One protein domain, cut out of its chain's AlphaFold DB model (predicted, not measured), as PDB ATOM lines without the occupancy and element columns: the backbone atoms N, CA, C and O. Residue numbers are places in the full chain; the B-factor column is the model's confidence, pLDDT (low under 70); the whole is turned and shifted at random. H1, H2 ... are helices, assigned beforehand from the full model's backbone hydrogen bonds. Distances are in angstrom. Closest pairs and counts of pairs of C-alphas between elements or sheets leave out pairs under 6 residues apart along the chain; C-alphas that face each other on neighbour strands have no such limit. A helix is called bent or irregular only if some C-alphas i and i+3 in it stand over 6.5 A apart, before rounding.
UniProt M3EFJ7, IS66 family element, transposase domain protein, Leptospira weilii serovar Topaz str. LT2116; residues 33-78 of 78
ATOM      1  N   ALA A  33      26.376   2.098  60.303       97.50
ATOM      2  CA  ALA A  33      24.949   2.167  60.004       97.50
ATOM      3  C   ALA A  33      24.664   2.914  58.686       97.50
ATOM      4  O   ALA A  33      23.779   2.507  57.931       97.50
ATOM      5  N   GLN A  34      25.432   3.959  58.363       98.06
ATOM      6  CA  GLN A  34      25.345   4.641  57.069       98.06
ATOM      7  C   GLN A  34      25.720   3.695  55.926       98.06
ATOM      8  O   GLN A  34      24.991   3.592  54.934       98.06
ATOM      9  N   TRP A  35      26.835   2.977  56.081       97.38
ATOM     10  CA  TRP A  35      27.338   2.045  55.083       97.38
ATOM     11  C   TRP A  35      26.332   0.929  54.794       97.38
ATOM     12  O   TRP A  35      25.921   0.761  53.649       97.38
ATOM     13  N   ILE A  36      25.825   0.234  55.812       97.19
ATOM     14  CA  ILE A  36      24.906  -0.890  55.585       97.19
ATOM     15  C   ILE A  36      23.557  -0.444  54.998       97.19
ATOM     16  O   ILE A  36      22.983  -1.136  54.156       97.19
ATOM     17  N   VAL A  37      23.044   0.735  55.380       97.50
ATOM     18  CA  VAL A  37      21.830   1.304  54.768       97.50
ATOM     19  C   VAL A  37      22.066   1.607  53.289       97.50
ATOM     20  O   VAL A  37      21.174   1.357  52.473       97.50
ATOM     21  N   LYS A  38      23.258   2.101  52.935       97.31
ATOM     22  CA  LYS A  38      23.665   2.343  51.548       97.31
ATOM     23  C   LYS A  38      23.770   1.038  50.758       97.31
ATOM     24  O   LYS A  38      23.188   0.960  49.677       97.31
ATOM     25  N   GLU A  39      24.429   0.012  51.293       97.44
ATOM     26  CA  GLU A  39      24.582  -1.281  50.613       97.44
ATOM     27  C   GLU A  39      23.233  -1.979  50.389       97.44
ATOM     28  O   GLU A  39      22.927  -2.390  49.271       97.44
ATOM     29  N   ILE A  40      22.345  -2.007  51.393       97.31
ATOM     30  CA  ILE A  40      20.978  -2.525  51.207       97.31
ATOM     31  C   ILE A  40      20.202  -1.681  50.179       97.31
ATOM     32  O   ILE A  40      19.404  -2.215  49.408       97.31
ATOM     33  N   GLY A  41      20.446  -0.369  50.128       97.50
ATOM     34  CA  GLY A  41      19.886   0.514  49.106       97.50
ATOM     35  C   GLY A  41      20.266   0.103  47.680       97.50
ATOM     36  O   GLY A  41      19.408   0.129  46.797       97.50
ATOM     37  N   LYS A  42      21.506  -0.351  47.453       97.62
ATOM     38  CA  LYS A  42      21.943  -0.872  46.144       97.62
ATOM     39  C   LYS A  42      21.159  -2.118  45.738       97.62
ATOM     40  O   LYS A  42      20.754  -2.224  44.584       97.62
ATOM     41  N   LEU A  43      20.869  -3.019  46.682       97.38
ATOM     42  CA  LEU A  43      20.029  -4.192  46.410       97.38
ATOM     43  C   LEU A  43      18.640  -3.776  45.910       97.38
ATOM     44  O   LEU A  43      18.129  -4.358  44.960       97.38
ATOM     45  N   TYR A  44      18.036  -2.742  46.501       97.38
ATOM     46  CA  TYR A  44      16.741  -2.237  46.033       97.38
ATOM     47  C   TYR A  44      16.814  -1.596  44.651       97.38
ATOM     48  O   TYR A  44      15.875  -1.750  43.878       97.38
ATOM     49  N   ALA A  45      17.917  -0.925  44.314       97.94
ATOM     50  CA  ALA A  45      18.112  -0.379  42.975       97.94
ATOM     51  C   ALA A  45      18.151  -1.485  41.904       97.94
ATOM     52  O   ALA A  45      17.552  -1.323  40.843       97.94
ATOM     53  N   ILE A  46      18.774  -2.630  42.201       97.62
ATOM     54  CA  ILE A  46      18.796  -3.796  41.302       97.62
ATOM     55  C   ILE A  46      17.382  -4.358  41.098       97.62
ATOM     56  O   ILE A  46      16.982  -4.653  39.972       97.62
ATOM     57  N   GLU A  47      16.593  -4.461  42.170       97.31
ATOM     58  CA  GLU A  47      15.198  -4.911  42.079       97.31
ATOM     59  C   GLU A  47      14.322  -3.938  41.278       97.31
ATOM     60  O   GLU A  47      13.488  -4.374  40.483       97.31
ATOM     61  N   SER A  48      14.529  -2.628  41.441       97.75
ATOM     62  CA  SER A  48      13.860  -1.608  40.627       97.75
ATOM     63  C   SER A  48      14.240  -1.739  39.154       97.75
ATOM     64  O   SER A  48      13.345  -1.858  38.323       97.75
ATOM     65  N   LYS A  49      15.536  -1.873  38.834       96.88
ATOM     66  CA  LYS A  49      16.033  -2.096  37.466       96.88
ATOM     67  C   LYS A  49      15.374  -3.310  36.810       96.88
ATOM     68  O   LYS A  49      14.916  -3.213  35.673       96.88
ATOM     69  N   ALA A  50      15.274  -4.433  37.524       97.44
ATOM     70  CA  ALA A  50      14.603  -5.629  37.013       97.44
ATOM     71  C   ALA A  50      13.112  -5.387  36.728       97.44
ATOM     72  O   ALA A  50      12.593  -5.805  35.690       97.44
ATOM     73  N   LYS A  51      12.429  -4.688  37.641       96.81
ATOM     74  CA  LYS A  51      11.007  -4.355  37.519       96.81
ATOM     75  C   LYS A  51      10.739  -3.387  36.366       96.81
ATOM     76  O   LYS A  51       9.814  -3.611  35.590       96.81
ATOM     77  N   GLU A  52      11.524  -2.322  36.258       97.81
ATOM     78  CA  GLU A  52      11.407  -1.292  35.220       97.81
ATOM     79  C   GLU A  52      11.732  -1.861  33.836       97.81
ATOM     80  O   GLU A  52      11.010  -1.596  32.876       97.81
ATOM     81  N   GLY A  53      12.747  -2.727  33.754       96.94
ATOM     82  CA  GLY A  53      13.100  -3.466  32.543       96.94
ATOM     83  C   GLY A  53      12.133  -4.596  32.178       96.94
ATOM     84  O   GLY A  53      12.308  -5.205  31.127       96.94
ATOM     85  N   LYS A  54      11.124  -4.887  33.018       97.19
ATOM     86  CA  LYS A  54      10.172  -6.003  32.851       97.19
ATOM     87  C   LYS A  54      10.876  -7.329  32.535       97.19
ATOM     88  O   LYS A  54      10.446  -8.072  31.653       97.19
ATOM     89  N   LEU A  55      11.974  -7.596  33.241       97.75
ATOM     90  CA  LEU A  55      12.787  -8.787  33.021       97.75
ATOM     91  C   LEU A  55      11.975 -10.064  33.266       97.75
ATOM     92  O   LEU A  55      11.112 -10.111  34.148       97.75
ATOM     93  N   SER A  56      12.278 -11.115  32.502       97.75
ATOM     94  CA  SER A  56      11.781 -12.455  32.807       97.75
ATOM     95  C   SER A  56      12.369 -12.951  34.132       97.75
ATOM     96  O   SER A  56      13.350 -12.408  34.645       97.75
ATOM     97  N   SER A  57      11.800 -14.020  34.688       96.44
ATOM     98  CA  SER A  57      12.328 -14.645  35.908       96.44
ATOM     99  C   SER A  57      13.798 -15.065  35.771       96.44
ATOM    100  O   SER A  57      14.560 -14.962  36.731       96.44
ATOM    101  N   GLU A  58      14.195 -15.524  34.584       97.94
ATOM    102  CA  GLU A  58      15.560 -15.962  34.277       97.94
ATOM    103  C   GLU A  58      16.520 -14.771  34.199       97.94
ATOM    104  O   GLU A  58      17.566 -14.775  34.848       97.94
ATOM    105  N   GLU A  59      16.118 -13.708  33.501       98.00
ATOM    106  CA  GLU A  59      16.885 -12.464  33.399       98.00
ATOM    107  C   GLU A  59      17.030 -11.779  34.767       98.00
ATOM    108  O   GLU A  59      18.111 -11.317  35.137       98.00
ATOM    109  N   HIS A  60      15.965 -11.771  35.576       98.06
ATOM    110  CA  HIS A  60      16.003 -11.240  36.941       98.06
ATOM    111  C   HIS A  60      16.950 -12.048  37.833       98.06
ATOM    112  O   HIS A  60      17.723 -11.474  38.604       98.06
ATOM    113  N   LEU A  61      16.937 -13.380  37.724       97.44
ATOM    114  CA  LEU A  61      17.871 -14.230  38.456       97.44
ATOM    115  C   LEU A  61      19.318 -13.971  38.023       97.44
ATOM    116  O   LEU A  61      20.179 -13.816  38.888       97.44
ATOM    117  N   SER A  62      19.577 -13.881  36.717       97.75
ATOM    118  CA  SER A  62      20.897 -13.570  36.161       97.75
ATOM    119  C   SER A  62      21.422 -12.232  36.687       97.75
ATOM    120  O   SER A  62      22.535 -12.156  37.215       97.75
ATOM    121  N   LEU A  63      20.571 -11.200  36.685       97.88
ATOM    122  CA  LEU A  63      20.890  -9.885  37.234       97.88
ATOM    123  C   LEU A  63      21.282  -9.961  38.718       97.88
ATOM    124  O   LEU A  63      22.298  -9.398  39.122       97.88
ATOM    125  N   ARG A  64      20.523 -10.701  39.538       97.44
ATOM    126  CA  ARG A  64      20.853 -10.888  40.963       97.44
ATOM    127  C   ARG A  64      22.166 -11.641  41.168       97.44
ATOM    128  O   ARG A  64      22.912 -11.309  42.086       97.44
ATOM    129  N   GLN A  65      22.444 -12.662  40.360       97.56
ATOM    130  CA  GLN A  65      23.687 -13.431  40.472       97.56
ATOM    131  C   GLN A  65      24.911 -12.606  40.075       97.56
ATOM    132  O   GLN A  65      25.965 -12.771  40.686       97.56
ATOM    133  N   SER A  66      24.760 -11.716  39.093       96.81
ATOM    134  CA  SER A  66      25.826 -10.826  38.630       96.81
ATOM    135  C   SER A  66      26.063  -9.652  39.588       96.81
ATOM    136  O   SER A  66      27.194  -9.395  39.986       96.81
ATOM    137  N   GLU A  67      24.997  -8.964  40.011       97.31
ATOM    138  CA  GLU A  67      25.112  -7.697  40.745       97.31
ATOM    139  C   GLU A  67      24.850  -7.867  42.253       97.31
ATOM    140  O   GLU A  67      25.698  -7.528  43.081       97.31
ATOM    141  N   SER A  68      23.700  -8.437  42.641       97.38
ATOM    142  CA  SER A  68      23.311  -8.535  44.060       97.38
ATOM    143  C   SER A  68      24.258  -9.418  44.869       97.38
ATOM    144  O   SER A  68      24.521  -9.126  46.034       97.38
ATOM    145  N   LYS A  69      24.787 -10.492  44.269       95.62
ATOM    146  CA  LYS A  69      25.711 -11.422  44.934       95.62
ATOM    147  C   LYS A  69      26.974 -10.727  45.440       95.62
ATOM    148  O   LYS A  69      27.420 -11.044  46.538       95.62
ATOM    149  N   LEU A  70      27.514  -9.780  44.672       95.75
ATOM    150  CA  LEU A  70      28.704  -9.021  45.058       95.75
ATOM    151  C   LEU A  70      28.414  -8.157  46.287       95.75
ATOM    152  O   LEU A  70      29.125  -8.258  47.277       95.75
ATOM    153  N   ILE A  71      27.310  -7.406  46.273       96.44
ATOM    154  CA  ILE A  71      26.900  -6.552  47.402       96.44
ATOM    155  C   ILE A  71      26.655  -7.385  48.665       96.44
ATOM    156  O   ILE A  71      27.063  -7.005  49.757       96.44
ATOM    157  N   VAL A  72      25.995  -8.537  48.531       95.44
ATOM    158  CA  VAL A  72      25.787  -9.452  49.661       95.44
ATOM    159  C   VAL A  72      27.123  -9.990  50.179       95.44
ATOM    160  O   VAL A  72      27.292 -10.100  51.389       95.44
ATOM    161  N   GLY A  73      28.073 -10.285  49.289       95.19
ATOM    162  CA  GLY A  73      29.442 -10.643  49.657       95.19
ATOM    163  C   GLY A  73      30.102  -9.566  50.515       95.19
ATOM    164  O   GLY A  73      30.550  -9.875  51.614       95.19
ATOM    165  N   GLU A  74      30.063  -8.307  50.074       94.31
ATOM    166  CA  GLU A  74      30.614  -7.167  50.823       94.31
ATOM    167  C   GLU A  74      29.978  -7.029  52.215       94.31
ATOM    168  O   GLU A  74      30.673  -6.771  53.189       94.31
ATOM    169  N   ILE A  75      28.663  -7.255  52.336       94.12
ATOM    170  CA  ILE A  75      27.935  -7.174  53.615       94.12
ATOM    171  C   ILE A  75      28.389  -8.235  54.633       94.12
ATOM    172  O   ILE A  75      28.347  -7.971  55.833       94.12
ATOM    173  N   PHE A  76      28.755  -9.439  54.184       88.62
ATOM    174  CA  PHE A  76      29.039 -10.576  55.073       88.62
ATOM    175  C   PHE A  76      30.521 -10.930  55.213       88.62
ATOM    176  O   PHE A  76      30.867 -11.673  56.130       88.62
ATOM    177  N   LEU A  77      31.371 -10.464  54.299       79.81
ATOM    178  CA  LEU A  77      32.807 -10.760  54.279       79.81
ATOM    179  C   LEU A  77      33.673  -9.534  54.606       79.81
ATOM    180  O   LEU A  77      34.878  -9.703  54.788       79.81
ATOM    181  N   GLY A  78      33.068  -8.342  54.642       58.81
ATOM    182  CA  GLY A  78      33.704  -7.086  55.050       58.81
ATOM    183  C   GLY A  78      33.760  -6.875  56.557       58.81
ATOM    184  O   GLY A  78      32.964  -7.506  57.292       58.81
TER     185      GLY A  78
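What this domain is: This is residues 33 to 78 of the 78 residues of the protein "IS66 family element, transposase domain protein" of Leptospira weilii serovar Topaz str. LT2116 (UniProt M3EFJ7). Two helices of nearly equal length, H1 and H2, lie side by side and run opposite ways, making a long, narrow helical hairpin with a tight turn at one end. The outline is flat, spanning 33 by 17 by 9 A along its three main axes, and H2 has a kink of 38 degrees near residue 67. The printed part has 46 residues with two named helices, H1 then H2, and no named strand; the class is all helix. It is only just compact, close to loose, with a radius of gyration of the C-alphas of 11.3 A.

How they stand to each other: H1, residues 33 to 52, and H2, residues 57 to 77, form a helical hairpin. They touch, with 12 pairs of C-alphas within 8 A. The closest C-alphas of the two are those of Ala 50 and His 60, 5.8 A apart. Their lines stand at a shallow tilt of 6 degrees, and they run opposite ways. Their centres are 11.1 A apart. In H1 every O i to N i+4 pair is within hydrogen-bond range; in H2 14 of 17 are.

Where its parts are: H1 begins at C-alpha 33, at (24.949, 2.167, 60.004), and measures 28.5 A from first to last C-alpha. Residues 53 to 56 make the tight link. H2 begins at C-alpha 57, at (12.328, -14.645, 35.908), and ends at C-alpha 77, at (32.807, -10.760, 54.279), 27.8 A away. H2 is neither bent nor irregular, but only just: C-alphas 66 and 69 are 6.3 A apart.

The domain as a whole: The two C-alphas farthest apart are those of Ala 33 and Ser 56, at 33.6 A. The first and last printed C-alphas, those of Ala 33 and Gly 78, are 13.7 A apart. The printed part has no cut and no long link, and it ends at residue 78, the chain's last residue. The mean pLDDT of the printed part is 95.7, and one residue, Gly 78, is under 70.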